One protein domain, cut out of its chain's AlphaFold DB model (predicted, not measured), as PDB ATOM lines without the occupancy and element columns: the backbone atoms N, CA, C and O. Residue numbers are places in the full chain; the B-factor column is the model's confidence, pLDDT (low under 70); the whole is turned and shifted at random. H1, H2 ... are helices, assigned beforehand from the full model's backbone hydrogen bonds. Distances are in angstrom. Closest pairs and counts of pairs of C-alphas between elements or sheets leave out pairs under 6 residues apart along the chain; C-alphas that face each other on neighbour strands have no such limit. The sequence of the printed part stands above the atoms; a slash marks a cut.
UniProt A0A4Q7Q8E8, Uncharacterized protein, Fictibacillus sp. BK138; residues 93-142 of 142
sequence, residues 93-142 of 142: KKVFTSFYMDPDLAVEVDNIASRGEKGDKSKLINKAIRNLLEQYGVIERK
ATOM      1  N   LYS A  93     -46.416   0.033  -8.966       86.31
ATOM      2  CA  LYS A  93     -47.707  -0.614  -9.217       86.31
ATOM      3  C   LYS A  93     -47.484  -2.130  -9.295       86.31
ATOM      4  O   LYS A  93     -46.547  -2.589  -9.944       86.31
ATOM      5  N   LYS A  94     -48.312  -2.905  -8.591       88.25
ATOM      6  CA  LYS A  94     -48.345  -4.366  -8.738       88.25
ATOM      7  C   LYS A  94     -49.261  -4.692  -9.910       88.25
ATOM      8  O   LYS A  94     -50.380  -4.193  -9.943       88.25
ATOM      9  N   VAL A  95     -48.786  -5.522 -10.829       89.12
ATOM     10  CA  VAL A  95     -49.588  -6.022 -11.947       89.12
ATOM     11  C   VAL A  95     -50.087  -7.413 -11.572       89.12
ATOM     12  O   VAL A  95     -49.296  -8.255 -11.143       89.12
ATOM     13  N   PHE A  96     -51.398  -7.630 -11.668       87.75
ATOM     14  CA  PHE A  96     -52.000  -8.951 -11.511       87.75
ATOM     15  C   PHE A  96     -52.111  -9.594 -12.886       87.75
ATOM     16  O   PHE A  96     -52.701  -9.014 -13.793       87.75
ATOM     17  N   THR A  97     -51.531 -10.778 -13.031       89.06
ATOM     18  CA  THR A  97     -51.493 -11.522 -14.290       89.06
ATOM     19  C   THR A  97     -51.854 -12.976 -14.027       89.06
ATOM     20  O   THR A  97     -51.331 -13.578 -13.085       89.06
ATOM     21  N   SER A  98     -52.713 -13.549 -14.865       89.00
ATOM     22  CA  SER A  98     -52.924 -14.996 -14.959       89.00
ATOM     23  C   SER A  98     -52.060 -15.568 -16.082       89.00
ATOM     24  O   SER A  98     -51.885 -14.923 -17.113       89.00
ATOM     25  N   PHE A  99     -51.514 -16.766 -15.889       90.31
ATOM     26  CA  PHE A  99     -50.748 -17.482 -16.908       90.31
ATOM     27  C   PHE A  99     -51.027 -18.981 -16.812       90.31
ATOM     28  O   PHE A  99     -51.373 -19.486 -15.742       90.31
ATOM     29  N   TYR A 100     -50.893 -19.674 -17.939       94.31
ATOM     30  CA  TYR A 100     -50.970 -21.129 -17.993       94.31
ATOM     31  C   TYR A 100     -49.641 -21.735 -17.542       94.31
ATOM     32  O   TYR A 100     -48.576 -21.222 -17.879       94.31
ATOM     33  N   MET A 101     -49.711 -22.816 -16.773       89.69
ATOM     34  CA  MET A 101     -48.554 -23.581 -16.316       89.69
ATOM     35  C   MET A 101     -48.877 -25.066 -16.378       89.69
ATOM     36  O   MET A 101     -50.047 -25.445 -16.270       89.69
ATOM     37  N   ASP A 102     -47.842 -25.886 -16.519       95.19
ATOM     38  CA  ASP A 102     -48.014 -27.332 -16.532       95.19
ATOM     39  C   ASP A 102     -48.577 -27.831 -15.190       95.19
ATOM     40  O   ASP A 102     -48.223 -27.285 -14.134       95.19
ATOM     41  N   PRO A 103     -49.438 -28.871 -15.196       94.44
ATOM     42  CA  PRO A 103     -50.057 -29.390 -13.978       94.44
ATOM     43  C   PRO A 103     -49.038 -29.822 -12.917       94.44
ATOM     44  O   PRO A 103     -49.237 -29.561 -11.732       94.44
ATOM     45  N   ASP A 104     -47.923 -30.418 -13.334       94.69
ATOM     46  CA  ASP A 104     -46.890 -30.910 -12.417       94.69
ATOM     47  C   ASP A 104     -46.205 -29.746 -11.683       94.69
ATOM     48  O   ASP A 104     -46.071 -29.747 -10.456       94.69
ATOM     49  N   LEU A 105     -45.874 -28.681 -12.421       90.69
ATOM     50  CA  LEU A 105     -45.286 -27.459 -11.867       90.69
ATOM     51  C   LEU A 105     -46.261 -26.732 -10.940       90.69
ATOM     52  O   LEU A 105     -45.855 -26.187  -9.912       90.69
ATOM     53  N   ALA A 106     -47.551 -26.733 -11.278       91.31
ATOM     54  CA  ALA A 106     -48.588 -26.146 -10.442       91.31
ATOM     55  C   ALA A 106     -48.598 -26.758  -9.039       91.31
ATOM     56  O   ALA A 106     -48.579 -26.032  -8.040       91.31
ATOM     57  N   VAL A 107     -48.574 -28.092  -8.985       92.56
ATOM     58  CA  VAL A 107     -48.584 -28.863  -7.742       92.56
ATOM     59  C   VAL A 107     -47.321 -28.594  -6.930       92.56
ATOM     60  O   VAL A 107     -47.409 -28.344  -5.727       92.56
ATOM     61  N   GLU A 108     -46.145 -28.585  -7.558       89.94
ATOM     62  CA  GLU A 108     -44.888 -28.300  -6.857       89.94
ATOM     63  C   GLU A 108     -44.848 -26.884  -6.274       89.94
ATOM     64  O   GLU A 108     -44.479 -26.693  -5.110       89.94
ATOM     65  N   VAL A 109     -45.277 -25.887  -7.048       89.81
ATOM     66  CA  VAL A 109     -45.328 -24.495  -6.593       89.81
ATOM     67  C   VAL A 109     -46.299 -24.342  -5.422       89.81
ATOM     68  O   VAL A 109     -45.981 -23.640  -4.458       89.81
ATOM     69  N   ASP A 110     -47.451 -25.012  -5.462       89.06
ATOM     70  CA  ASP A 110     -48.419 -24.994  -4.361       89.06
ATOM     71  C   ASP A 110     -47.929 -25.765  -3.129       89.06
ATOM     72  O   ASP A 110     -48.133 -25.317  -1.998       89.06
ATOM     73  N   ASN A 111     -47.183 -26.855  -3.304       90.94
ATOM     74  CA  ASN A 111     -46.536 -27.576  -2.203       90.94
ATOM     75  C   ASN A 111     -45.454 -26.738  -1.511       90.94
ATOM     76  O   ASN A 111     -45.312 -26.779  -0.287       90.94
ATOM     77  N   ILE A 112     -44.689 -25.953  -2.271       86.38
ATOM     78  CA  ILE A 112     -43.691 -25.040  -1.706       86.38
ATOM     79  C   ILE A 112     -44.385 -23.858  -1.018       86.38
ATOM     80  O   ILE A 112     -44.003 -23.480   0.090       86.38
ATOM     81  N   ALA A 113     -45.421 -23.292  -1.639       85.69
ATOM     82  CA  ALA A 113     -46.137 -22.141  -1.100       85.69
ATOM     83  C   ALA A 113     -46.994 -22.474   0.130       85.69
ATOM     84  O   ALA A 113     -47.116 -21.636   1.020       85.69
ATOM     85  N   SER A 114     -47.561 -23.680   0.210       82.94
ATOM     86  CA  SER A 114     -48.368 -24.135   1.355       82.94
ATOM     87  C   SER A 114     -47.564 -24.292   2.646       82.94
ATOM     88  O   SER A 114     -48.137 -24.247   3.731       82.94
ATOM     89  N   ARG A 115     -46.235 -24.422   2.550       84.38
ATOM     90  CA  ARG A 115     -45.322 -24.405   3.705       84.38
ATOM     91  C   ARG A 115     -45.001 -22.990   4.201       84.38
ATOM     92  O   ARG A 115     -44.402 -22.857   5.265       84.38
ATOM     93  N   GLY A 116     -45.334 -21.963   3.419       83.19
ATOM     94  CA  GLY A 116     -44.969 -20.571   3.662       83.19
ATOM     95  C   GLY A 116     -46.122 -19.691   4.150       83.19
ATOM     96  O   GLY A 116     -47.230 -20.145   4.439       83.19
ATOM     97  N   GLU A 117     -45.852 -18.392   4.229       84.31
ATOM     98  CA  GLU A 117     -46.837 -17.367   4.564       84.31
ATOM     99  C   GLU A 117     -47.662 -16.939   3.338       84.31
ATOM    100  O   GLU A 117     -47.319 -17.170   2.170       84.31
ATOM    101  N   LYS A 118     -48.769 -16.229   3.593       82.44
ATOM    102  CA  LYS A 118     -49.624 -15.680   2.536       82.44
ATOM    103  C   LYS A 118     -48.804 -14.838   1.550       82.44
ATOM    104  O   LYS A 118     -48.232 -13.806   1.897       82.44
ATOM    105  N   GLY A 119     -48.846 -15.236   0.280       84.56
ATOM    106  CA  GLY A 119     -48.163 -14.541  -0.812       84.56
ATOM    107  C   GLY A 119     -46.780 -15.093  -1.153       84.56
ATOM    108  O   GLY A 119     -46.136 -14.551  -2.050       84.56
ATOM    109  N   ASP A 120     -46.335 -16.178  -0.524       86.38
ATOM    110  CA  ASP A 120     -45.048 -16.787  -0.869       86.38
ATOM    111  C   ASP A 120     -45.033 -17.394  -2.277       86.38
ATOM    112  O   ASP A 120     -44.019 -17.278  -2.963       86.38
ATOM    113  N   LYS A 121     -46.180 -17.876  -2.785       88.69
ATOM    114  CA  LYS A 121     -46.337 -18.290  -4.195       88.69
ATOM    115  C   LYS A 121     -45.913 -17.187  -5.168       88.69
ATOM    116  O   LYS A 121     -45.084 -17.403  -6.048       88.69
ATOM    117  N   SER A 122     -46.442 -15.976  -4.988       89.75
ATOM    118  CA  SER A 122     -46.123 -14.858  -5.883       89.75
ATOM    119  C   SER A 122     -44.699 -14.344  -5.677       89.75
ATOM    120  O   SER A 122     -44.064 -13.937  -6.649       89.75
ATOM    121  N   LYS A 123     -44.150 -14.386  -4.455       91.44
ATOM    122  CA  LYS A 123     -42.733 -14.057  -4.218       91.44
ATOM    123  C   LYS A 123     -41.799 -15.046  -4.921       91.44
ATOM    124  O   LYS A 123     -40.836 -14.604  -5.544       91.44
ATOM    125  N   LEU A 124     -42.092 -16.345  -4.841       91.19
ATOM    126  CA  LEU A 124     -41.303 -17.409  -5.461       91.19
ATOM    127  C   LEU A 124     -41.254 -17.241  -6.980       91.19
ATOM    128  O   LEU A 124     -40.167 -17.136  -7.544       91.19
ATOM    129  N   ILE A 125     -42.424 -17.123  -7.614       92.06
ATOM    130  CA  ILE A 125     -42.540 -16.950  -9.069       92.06
ATOM    131  C   ILE A 125     -41.801 -15.683  -9.517       92.06
ATOM    132  O   ILE A 125     -40.974 -15.731 -10.423       92.06
ATOM    133  N   ASN A 126     -42.010 -14.554  -8.833       91.88
ATOM    134  CA  ASN A 126     -41.331 -13.304  -9.184       91.88
ATOM    135  C   ASN A 126     -39.807 -13.390  -9.028       91.88
ATOM    136  O   ASN A 126     -39.078 -12.791  -9.816       91.88
ATOM    137  N   LYS A 127     -39.310 -14.113  -8.017       92.25
ATOM    138  CA  LYS A 127     -37.871 -14.319  -7.820       92.25
ATOM    139  C   LYS A 127     -37.284 -15.209  -8.914       92.25
ATOM    140  O   LYS A 127     -36.228 -14.882  -9.443       92.25
ATOM    141  N   ALA A 128     -37.975 -16.291  -9.267       92.25
ATOM    142  CA  ALA A 128     -37.558 -17.188 -10.340       92.25
ATOM    143  C   ALA A 128     -37.482 -16.450 -11.686       92.25
ATOM    144  O   ALA A 128     -36.446 -16.498 -12.347       92.25
ATOM    145  N   ILE A 129     -38.525 -15.686 -12.033       92.69
ATOM    146  CA  ILE A 129     -38.560 -14.884 -13.264       92.69
ATOM    147  C   ILE A 129     -37.429 -13.850 -13.274       92.69
ATOM    148  O   ILE A 129     -36.741 -13.722 -14.280       92.69
ATOM    149  N   ARG A 130     -37.178 -13.140 -12.164       93.19
ATOM    150  CA  ARG A 130     -36.060 -12.181 -12.098       93.19
ATOM    151  C   ARG A 130     -34.711 -12.841 -12.317       93.19
ATOM    152  O   ARG A 130     -33.955 -12.356 -13.144       93.19
ATOM    153  N   ASN A 131     -34.436 -13.943 -11.626       93.75
ATOM    154  CA  ASN A 131     -33.174 -14.660 -11.787       93.75
ATOM    155  C   ASN A 131     -32.970 -15.111 -13.240       93.75
ATOM    156  O   ASN A 131     -31.864 -15.031 -13.759       93.75
ATOM    157  N   LEU A 132     -34.038 -15.566 -13.897       93.38
ATOM    158  CA  LEU A 132     -34.007 -16.003 -15.289       93.38
ATOM    159  C   LEU A 132     -33.783 -14.819 -16.250       93.38
ATOM    160  O   LEU A 132     -32.966 -14.913 -17.160       93.38
ATOM    161  N   LEU A 133     -34.425 -13.672 -16.014       93.81
ATOM    162  CA  LEU A 133     -34.197 -12.451 -16.799       93.81
ATOM    163  C   LEU A 133     -32.801 -11.846 -16.574       93.81
ATOM    164  O   LEU A 133     -32.219 -11.302 -17.511       93.81
ATOM    165  N   GLU A 134     -32.256 -11.964 -15.360       93.50
ATOM    166  CA  GLU A 134     -30.866 -11.609 -15.044       93.50
ATOM    167  C   GLU A 134     -29.884 -12.528 -15.783       93.50
ATOM    168  O   GLU A 134     -28.914 -12.050 -16.363       93.50
ATOM    169  N   GLN A 135     -30.148 -13.840 -15.817       93.06
ATOM    170  CA  GLN A 135     -29.325 -14.810 -16.553       93.06
ATOM    171  C   GLN A 135     -29.322 -14.549 -18.062       93.06
ATOM    172  O   GLN A 135     -28.283 -14.698 -18.701       93.06
ATOM    173  N   TYR A 136     -30.454 -14.123 -18.625       93.94
ATOM    174  CA  TYR A 136     -30.542 -13.729 -20.032       93.94
ATOM    175  C   TYR A 136     -29.998 -12.323 -20.325       93.94
ATOM    176  O   TYR A 136     -29.993 -11.909 -21.481       93.94
ATOM    177  N   GLY A 137     -29.548 -11.574 -19.312       90.81
ATOM    178  CA  GLY A 137     -29.011 -10.222 -19.487       90.81
ATOM    179  C   GLY A 137     -30.055  -9.177 -19.893       90.81
ATOM    180  O   GLY A 137     -29.690  -8.087 -20.323       90.81
ATOM    181  N   VAL A 138     -31.349  -9.485 -19.756       92.19
ATOM    182  CA  VAL A 138     -32.447  -8.545 -20.044       92.19
ATOM    183  C   VAL A 138     -32.531  -7.472 -18.958       92.19
ATOM    184  O   VAL A 138     -32.921  -6.336 -19.218       92.19
ATOM    185  N   ILE A 139     -32.186  -7.841 -17.723       88.94
ATOM    186  CA  ILE A 139     -32.222  -6.959 -16.558       88.94
ATOM    187  C   ILE A 139     -30.862  -7.008 -15.867       88.94
ATOM    188  O   ILE A 139     -30.303  -8.081 -15.648       88.94
ATOM    189  N   GLU A 140     -30.346  -5.841 -15.489       86.25
ATOM    190  CA  GLU A 140     -29.117  -5.732 -14.706       86.25
ATOM    191  C   GLU A 140     -29.305  -6.267 -13.284       86.25
ATOM    192  O   GLU A 140     -30.316  -6.007 -12.616       86.25
ATOM    193  N   ARG A 141     -28.285  -6.978 -12.798       78.94
ATOM    194  CA  ARG A 141     -28.240  -7.472 -11.425       78.94
ATOM    195  C   ARG A 141     -28.114  -6.285 -10.470       78.94
ATOM    196  O   ARG A 141     -27.128  -5.553 -10.526       78.94
ATOM    197  N   LYS A 142     -29.125  -6.095  -9.625       66.56
ATOM    198  CA  LYS A 142     -29.138  -5.055  -8.587       66.56
ATOM    199  C   LYS A 142     -28.455  -5.490  -7.305       66.56
ATOM    200  O   LYS A 142     -28.545  -6.690  -6.968       66.56
TER     201      LYS A 142
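This is residues 93 to 142 of the 142 residues of an uncharacterized protein of Fictibacillus sp. BK138 (UniProt A0A4Q7Q8E8). Two helices meet near their ends as a V: the last part of H1 touches the first residues of the longer H2, and their other ends spread apart. A stretch with no named element, residues 93 to 102, leads into the start of H1 and sticks out free of the rest, and a short tail, residues 136 to 142, follows H2. You are looking at 50 printed residues with two named helices, H1 then H2, and no named strand; the class is all helix. The whole is loose, with a radius of gyration of the C-alphas of 12.4 A, and its C-alphas span 31 by 23 by 19 A.

Start at Lys 93 and go along to H1, residues 103 to 114; residues 93 to 108, of which 103 to 108 belong to H1, stand free. A tight link of 5 residues then takes you to H2, residues 120 to 135. The two helices touch, H1 with residues 109 to 113 alone and H2 with residues 120 to 121 alone. Look for their closest C-alphas at Ala 113 and Lys 121, 4.9 A apart. Their lines stand at a steep tilt of 63 degrees, and they run opposite ways. In both H1 and H2, every O i to N i+4 pair is within hydrogen-bond range.

Find C-alpha 103 at (-50.057, -29.390, -13.978); from there H1 runs 16.3 A to C-alpha 114 at (-48.368, -24.135, 1.355). H2 begins at C-alpha 120 and runs 22.3 A to C-alpha 135 at (-29.325, -14.810, -16.553).

The two C-alphas farthest apart are those of Pro 103 and Lys 142, at 32.5 A. The printed part has no cut. Residue 142, the chain's last, is the one printed residue with pLDDT under 70; the mean of the printed part is 89.3.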